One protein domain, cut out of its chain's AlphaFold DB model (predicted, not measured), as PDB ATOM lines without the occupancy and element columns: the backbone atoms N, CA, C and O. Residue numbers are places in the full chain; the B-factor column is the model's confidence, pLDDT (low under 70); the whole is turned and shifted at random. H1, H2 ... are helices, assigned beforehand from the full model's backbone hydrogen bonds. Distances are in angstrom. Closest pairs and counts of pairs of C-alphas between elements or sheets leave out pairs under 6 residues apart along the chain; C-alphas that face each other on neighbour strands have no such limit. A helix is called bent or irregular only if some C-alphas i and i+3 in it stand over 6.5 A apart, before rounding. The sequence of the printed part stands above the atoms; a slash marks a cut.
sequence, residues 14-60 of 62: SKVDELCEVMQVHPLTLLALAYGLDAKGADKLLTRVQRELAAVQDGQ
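What this domain is: This is residues 14 to 60 of the 62 residues of the protein "HTH cro/C1-type domain-containing protein" of Variovorax sp. OK202 (UniProt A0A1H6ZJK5). The model is an open, lopsided V: one arm is the long helix H3, the other is made of the two short helices H1 and H2, which meet at about a right angle, and the arms join at the link of residues 35 to 38. Near that join Ala 32 of H2 comes close to Ala 42 of H3, while the far part of H3, with the two residues after it, sticks out as residues 47 to 60. The printed part has 47 residues with three named helices, in the order H1, H2, H3, and no named strand; the class is all helix. The whole is loose, with a radius of gyration of the C-alphas of 12.7 A, and only just flat, its C-alphas spanning 35 by 25 by 14 A.

Where its parts are: The printed part begins with H1, residues 14 to 23, whose first C-alpha, that of Ser 14, is at (-40.977, -0.787, 50.818); from first to last C-alpha it measures 14.3 A. Residues 24 to 26 lead on to H2, residues 27 to 34, which is 10.7 A from first to last C-alpha and begins with the C-alpha of Pro 27 at (-34.439, 1.521, 44.257). Residues 35 to 38 follow. H3, residues 39 to 58, is the longest helix, with 20 residues and 28.8 A from first to last C-alpha. It runs from the C-alpha of Ala 39 at (-22.636, -0.252, 34.025) to that of Asp 58 at (-49.529, -7.152, 26.540), and x falls far more along it than y or z. Gly 59 and Gln 60 come after it. None of the three helices is bent or irregular.

How they stand to each other: H1 and H2 touch, with 4 pairs of C-alphas within 8 A. Their closest C-alphas are those of Cys 20 and Pro 27, 5.6 A apart. Their lines stand about perpendicular, at 89 degrees, and their centres are 11.2 A apart. H2 and H3 are close but not clearly touching, with 1 pair of C-alphas within 8 A: those of Ala 32 and Ala 42, the closest of the two helices, 6.3 A apart. These two helices run opposite ways at a steep tilt of 51 degrees, with their centres 14.1 A apart. H3 touches no helix but is near H2. H1 and H3 are apart. There is no hairpin among the helices. Residues 47 to 60, of which 47 to 58 belong to H3, stand free: no C-alpha 8 or more residues away along the chain comes within 10 A of theirs. In the backbones of H1, H2 and H3 every O i to N i+4 pair is within hydrogen-bond range.

The domain as a whole: The two C-alphas farthest apart are those of Val 22, in H1, and Gly 59, after H3, at 35.3 A; the first and last printed C-alphas, those of Ser 14 and Gln 60, are 24.5 A apart. Without the residues that stand free, the body has 33 residues, spans 26 by 14 by 13 A and has a radius of gyration of 10.0 A. The printed part has no cut. Both links are tight, with 3 residues between H1 and H2 and 4 residues between H2 and H3, and there is no long link. The mean pLDDT of the printed part is 87.8, and that of H1 is 90, of H2 89 and of H3 89. Confidence is low, under 70, at residues 59 to 60. The printed part begins at residue 14 and ends at residue 60 of a full chain of 62 residues.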
ATOM      1  N   SER A  14     -40.571  -2.065  50.216       85.75
ATOM      2  CA  SER A  14     -40.977  -0.787  50.818       85.75
ATOM      3  C   SER A  14     -39.911  -0.184  51.748       85.75
ATOM      4  O   SER A  14     -39.735   1.028  51.772       85.75
ATOM      5  N   LYS A  15     -39.150  -1.005  52.487       86.81
ATOM      6  CA  LYS A  15     -38.035  -0.513  53.314       86.81
ATOM      7  C   LYS A  15     -36.783  -0.196  52.506       86.81
ATOM      8  O   LYS A  15     -35.988   0.638  52.932       86.81
ATOM      9  N   VAL A  16     -36.608  -0.845  51.358       87.56
ATOM     10  CA  VAL A  16     -35.581  -0.469  50.383       87.56
ATOM     11  C   VAL A  16     -35.909   0.893  49.776       87.56
ATOM     12  O   VAL A  16     -35.011   1.725  49.702       87.56
ATOM     13  N   ASP A  17     -37.170   1.152  49.429       88.19
ATOM     14  CA  ASP A  17     -37.612   2.436  48.875       88.19
ATOM     15  C   ASP A  17     -37.372   3.592  49.850       88.19
ATOM     16  O   ASP A  17     -36.720   4.566  49.482       88.19
ATOM     17  N   GLU A  18     -37.791   3.445  51.113       90.81
ATOM     18  CA  GLU A  18     -37.536   4.439  52.172       90.81
ATOM     19  C   GLU A  18     -36.033   4.742  52.326       90.81
ATOM     20  O   GLU A  18     -35.627   5.891  52.503       90.81
ATOM     21  N   LEU A  19     -35.179   3.717  52.246       89.38
ATOM     22  CA  LEU A  19     -33.730   3.896  52.336       89.38
ATOM     23  C   LEU A  19     -33.171   4.606  51.095       89.38
ATOM     24  O   LEU A  19     -32.318   5.487  51.214       89.38
ATOM     25  N   CYS A  20     -33.650   4.228  49.913       91.38
ATOM     26  CA  CYS A  20     -33.227   4.802  48.640       91.38
ATOM     27  C   CYS A  20     -33.636   6.274  48.514       91.38
ATOM     28  O   CYS A  20     -32.857   7.071  47.993       91.38
ATOM     29  N   GLU A  21     -34.788   6.657  49.071       92.44
ATOM     30  CA  GLU A  21     -35.232   8.048  49.179       92.44
ATOM     31  C   GLU A  21     -34.244   8.887  50.002       92.44
ATOM     32  O   GLU A  21     -33.792   9.941  49.554       92.44
ATOM     33  N   VAL A  22     -33.814   8.389  51.166       93.69
ATOM     34  CA  VAL A  22     -32.798   9.064  51.995       93.69
ATOM     35  C   VAL A  22     -31.451   9.150  51.272       93.69
ATOM     36  O   VAL A  22     -30.758  10.162  51.362       93.69
ATOM     37  N   MET A  23     -31.081   8.104  50.532       91.44
ATOM     38  CA  MET A  23     -29.845   8.052  49.748       91.44
ATOM     39  C   MET A  23     -29.920   8.834  48.424       91.44
ATOM     40  O   MET A  23     -28.896   8.963  47.758       91.44
ATOM     41  N   GLN A  24     -31.095   9.357  48.046       93.31
ATOM     42  CA  GLN A  24     -31.352  10.049  46.775       93.31
ATOM     43  C   GLN A  24     -30.965   9.208  45.544       93.31
ATOM     44  O   GLN A  24     -30.438   9.715  44.553       93.31
ATOM     45  N   VAL A  25     -31.226   7.901  45.601       92.81
ATOM     46  CA  VAL A  25     -31.000   6.956  44.499       92.81
ATOM     47  C   VAL A  25     -32.290   6.226  44.157       92.81
ATOM     48  O   VAL A  25     -33.172   6.074  44.995       92.81
ATOM     49  N   HIS A  26     -32.412   5.738  42.925       91.38
ATOM     50  CA  HIS A  26     -33.562   4.920  42.557       91.38
ATOM     51  C   HIS A  26     -33.420   3.502  43.159       91.38
ATOM     52  O   HIS A  26     -32.331   2.926  43.080       91.38
ATOM     53  N   PRO A  27     -34.487   2.877  43.691       90.81
ATOM     54  CA  PRO A  27     -34.439   1.521  44.257       90.81
ATOM     55  C   PRO A  27     -33.859   0.464  43.309       90.81
ATOM     56  O   PRO A  27     -33.058  -0.379  43.713       90.81
ATOM     57  N   LEU A  28     -34.177   0.561  42.011       90.25
ATOM     58  CA  LEU A  28     -33.584  -0.311  40.983       90.25
ATOM     59  C   LEU A  28     -32.057  -0.171  40.894       90.25
ATOM     60  O   LEU A  28     -31.393  -1.144  40.555       90.25
ATOM     61  N   THR A  29     -31.488   0.998  41.199       90.00
ATOM     62  CA  THR A  29     -30.033   1.197  41.217       90.00
ATOM     63  C   THR A  29     -29.398   0.392  42.345       90.00
ATOM     64  O   THR A  29     -28.417  -0.311  42.110       90.00
ATOM     65  N   LEU A  30     -29.978   0.428  43.551       89.06
ATOM     66  CA  LEU A  30     -29.486  -0.370  44.676       89.06
ATOM     67  C   LEU A  30     -29.623  -1.871  44.396       89.06
ATOM     68  O   LEU A  30     -28.699  -2.631  44.673       89.06
ATOM     69  N   LEU A  31     -30.740  -2.294  43.798       87.19
ATOM     70  CA  LEU A  31     -30.923  -3.683  43.380       87.19
ATOM     71  C   LEU A  31     -29.880  -4.090  42.334       87.19
ATOM     72  O   LEU A  31     -29.240  -5.123  42.499       87.19
ATOM     73  N   ALA A  32     -29.634  -3.275  41.307       88.94
ATOM     74  CA  ALA A  32     -28.617  -3.564  40.296       88.94
ATOM     75  C   ALA A  32     -27.219  -3.746  40.915       88.94
ATOM     76  O   ALA A  32     -26.504  -4.685  40.556       88.94
ATOM     77  N   LEU A  33     -26.862  -2.906  41.892       86.88
ATOM     78  CA  LEU A  33     -25.625  -3.048  42.665       86.88
ATOM     79  C   LEU A  33     -25.612  -4.334  43.505       86.88
ATOM     80  O   LEU A  33     -24.589  -5.014  43.555       86.88
ATOM     81  N   ALA A  34     -26.738  -4.709  44.119       85.56
ATOM     82  CA  ALA A  34     -26.861  -5.947  44.893       85.56
ATOM     83  C   ALA A  34     -26.688  -7.217  44.036       85.56
ATOM     84  O   ALA A  34     -26.209  -8.232  44.537       85.56
ATOM     85  N   TYR A  35     -27.010  -7.153  42.740       84.12
ATOM     86  CA  TYR A  35     -26.735  -8.225  41.773       84.12
ATOM     87  C   TYR A  35     -25.299  -8.202  41.213       84.12
ATOM     88  O   TYR A  35     -24.976  -9.005  40.339       84.12
ATOM     89  N   GLY A  36     -24.426  -7.313  41.702       81.75
ATOM     90  CA  GLY A  36     -23.022  -7.235  41.286       81.75
ATOM     91  C   GLY A  36     -22.829  -6.752  39.847       81.75
ATOM     92  O   GLY A  36     -21.836  -7.103  39.211       81.75
ATOM     93  N   LEU A  37     -23.783  -5.988  39.311       84.56
ATOM     94  CA  LEU A  37     -23.735  -5.509  37.934       84.56
ATOM     95  C   LEU A  37     -22.818  -4.291  37.802       84.56
ATOM     96  O   LEU A  37     -22.892  -3.343  38.583       84.56
ATOM     97  N   ASP A  38     -21.995  -4.298  36.756       86.69
ATOM     98  CA  ASP A  38     -21.321  -3.101  36.265       86.69
ATOM     99  C   ASP A  38     -22.260  -2.290  35.347       86.69
ATOM    100  O   ASP A  38     -23.379  -2.706  35.039       86.69
ATOM    101  N   ALA A  39     -21.812  -1.122  34.873       83.12
ATOM    102  CA  ALA A  39     -22.636  -0.252  34.025       83.12
ATOM    103  C   ALA A  39     -23.160  -0.958  32.756       83.12
ATOM    104  O   ALA A  39     -24.289  -0.721  32.330       83.12
ATOM    105  N   LYS A  40     -22.367  -1.866  32.170       84.88
ATOM    106  CA  LYS A  40     -22.760  -2.629  30.975       84.88
ATOM    107  C   LYS A  40     -23.759  -3.738  31.306       84.88
ATOM    108  O   LYS A  40     -24.664  -4.005  30.518       84.88
ATOM    109  N   GLY A  41     -23.595  -4.406  32.443       87.12
ATOM    110  CA  GLY A  41     -24.532  -5.400  32.954       87.12
ATOM    111  C   GLY A  41     -25.876  -4.776  33.318       87.12
ATOM    112  O   GLY A  41     -26.917  -5.344  32.987       87.12
ATOM    113  N   ALA A  42     -25.854  -3.585  33.918       88.81
ATOM    114  CA  ALA A  42     -27.048  -2.816  34.244       88.81
ATOM    115  C   ALA A  42     -27.847  -2.451  32.983       88.81
ATOM    116  O   ALA A  42     -29.049  -2.692  32.944       88.81
ATOM    117  N   ASP A  43     -27.191  -1.965  31.927       89.25
ATOM    118  CA  ASP A  43     -27.843  -1.635  30.650       89.25
ATOM    119  C   ASP A  43     -28.541  -2.851  30.005       89.25
ATOM    120  O   ASP A  43     -29.716  -2.799  29.620       89.25
ATOM    121  N   LYS A  44     -27.858  -4.004  29.987       89.31
ATOM    122  CA  LYS A  44     -28.438  -5.268  29.505       89.31
ATOM    123  C   LYS A  44     -29.626  -5.718  30.349       89.31
ATOM    124  O   LYS A  44     -30.617  -6.196  29.791       89.31
ATOM    125  N   LEU A  45     -29.531  -5.594  31.674       88.25
ATOM    126  CA  LEU A  45     -30.621  -5.948  32.578       88.25
ATOM    127  C   LEU A  45     -31.826  -5.035  32.347       88.25
ATOM    128  O   LEU A  45     -32.930  -5.541  32.184       88.25
ATOM    129  N   LEU A  46     -31.627  -3.720  32.268       90.06
ATOM    130  CA  LEU A  46     -32.709  -2.764  32.031       90.06
ATOM    131  C   LEU A  46     -33.394  -3.014  30.684       90.06
ATOM    132  O   LEU A  46     -34.620  -3.045  30.623       90.06
ATOM    133  N   THR A  47     -32.626  -3.298  29.630       92.06
ATOM    134  CA  THR A  47     -33.170  -3.687  28.315       92.06
ATOM    135  C   THR A  47     -34.005  -4.966  28.399       92.06
ATOM    136  O   THR A  47     -35.038  -5.109  27.741       92.06
ATOM    137  N   ARG A  48     -33.566  -5.942  29.200       91.00
ATOM    138  CA  ARG A  48     -34.324  -7.173  29.430       91.00
ATOM    139  C   ARG A  48     -35.617  -6.901  30.201       91.00
ATOM    140  O   ARG A  48     -36.664  -7.341  29.745       91.00
ATOM    141  N   VAL A  49     -35.548  -6.145  31.295       91.25
ATOM    142  CA  VAL A  49     -36.707  -5.784  32.124       91.25
ATOM    143  C   VAL A  49     -37.741  -5.008  31.310       91.25
ATOM    144  O   VAL A  49     -38.922  -5.304  31.411       91.25
ATOM    145  N   GLN A  50     -37.327  -4.079  30.442       92.31
ATOM    146  CA  GLN A  50     -38.252  -3.360  29.554       92.31
ATOM    147  C   GLN A  50     -39.029  -4.304  28.625       92.31
ATOM    148  O   GLN A  50     -40.235  -4.143  28.459       92.31
ATOM    149  N   ARG A  51     -38.363  -5.315  28.049       93.00
ATOM    150  CA  ARG A  51     -39.035  -6.324  27.212       93.00
ATOM    151  C   ARG A  51     -39.988  -7.204  28.014       93.00
ATOM    152  O   ARG A  51     -41.076  -7.502  27.539       93.00
ATOM    153  N   GLU A  52     -39.579  -7.621  29.209       92.81
ATOM    154  CA  GLU A  52     -40.423  -8.420  30.103       92.81
ATOM    155  C   GLU A  52     -41.651  -7.622  30.565       92.81
ATOM    156  O   GLU A  52     -42.752  -8.162  30.564       92.81
ATOM    157  N   LEU A  53     -41.495  -6.329  30.872       91.81
ATOM    158  CA  LEU A  53     -42.604  -5.436  31.217       91.81
ATOM    159  C   LEU A  53     -43.611  -5.310  30.075       91.81
ATOM    160  O   LEU A  53     -44.800  -5.480  30.321       91.81
ATOM    161  N   ALA A  54     -43.142  -5.075  28.846       92.50
ATOM    162  CA  ALA A  54     -44.016  -5.013  27.676       92.50
ATOM    163  C   ALA A  54     -44.780  -6.332  27.479       92.50
ATOM    164  O   ALA A  54     -45.990  -6.323  27.320       92.50
ATOM    165  N   ALA A  55     -44.098  -7.476  27.594       92.69
ATOM    166  CA  ALA A  55     -44.736  -8.784  27.458       92.69
ATOM    167  C   ALA A  55     -45.774  -9.078  28.559       92.69
ATOM    168  O   ALA A  55     -46.784  -9.723  28.292       92.69
ATOM    169  N   VAL A  56     -45.532  -8.632  29.797       92.06
ATOM    170  CA  VAL A  56     -46.492  -8.789  30.902       92.06
ATOM    171  C   VAL A  56     -47.692  -7.865  30.719       92.06
ATOM    172  O   VAL A  56     -48.808  -8.293  30.985       92.06
ATOM    173  N   GLN A  57     -47.479  -6.635  30.250       85.25
ATOM    174  CA  GLN A  57     -48.555  -5.681  29.971       85.25
ATOM    175  C   GLN A  57     -49.423  -6.147  28.795       85.25
ATOM    176  O   GLN A  57     -50.636  -6.220  28.942       85.25
ATOM    177  N   ASP A  58     -48.812  -6.592  27.694       78.88
ATOM    178  CA  ASP A  58     -49.529  -7.152  26.540       78.88
ATOM    179  C   ASP A  58     -50.299  -8.439  26.902       78.88
ATOM    180  O   ASP A  58     -51.338  -8.741  26.321       78.88
ATOM    181  N   GLY A  59     -49.804  -9.209  27.878       62.19
ATOM    182  CA  GLY A  59     -50.476 -10.399  28.408       62.19
ATOM    183  C   GLY A  59     -51.575 -10.117  29.441       62.19
ATOM    184  O   GLY A  59     -52.250 -11.058  29.856       62.19
ATOM    185  N   GLN A  60     -51.750  -8.866  29.880       56.38
ATOM    186  CA  GLN A  60     -52.829  -8.437  30.783       56.38
ATOM    187  C   GLN A  60     -54.068  -7.910  30.037       56.38
ATOM    188  O   GLN A  60     -55.106  -7.725  30.669       56.38
TER     189      GLN A  60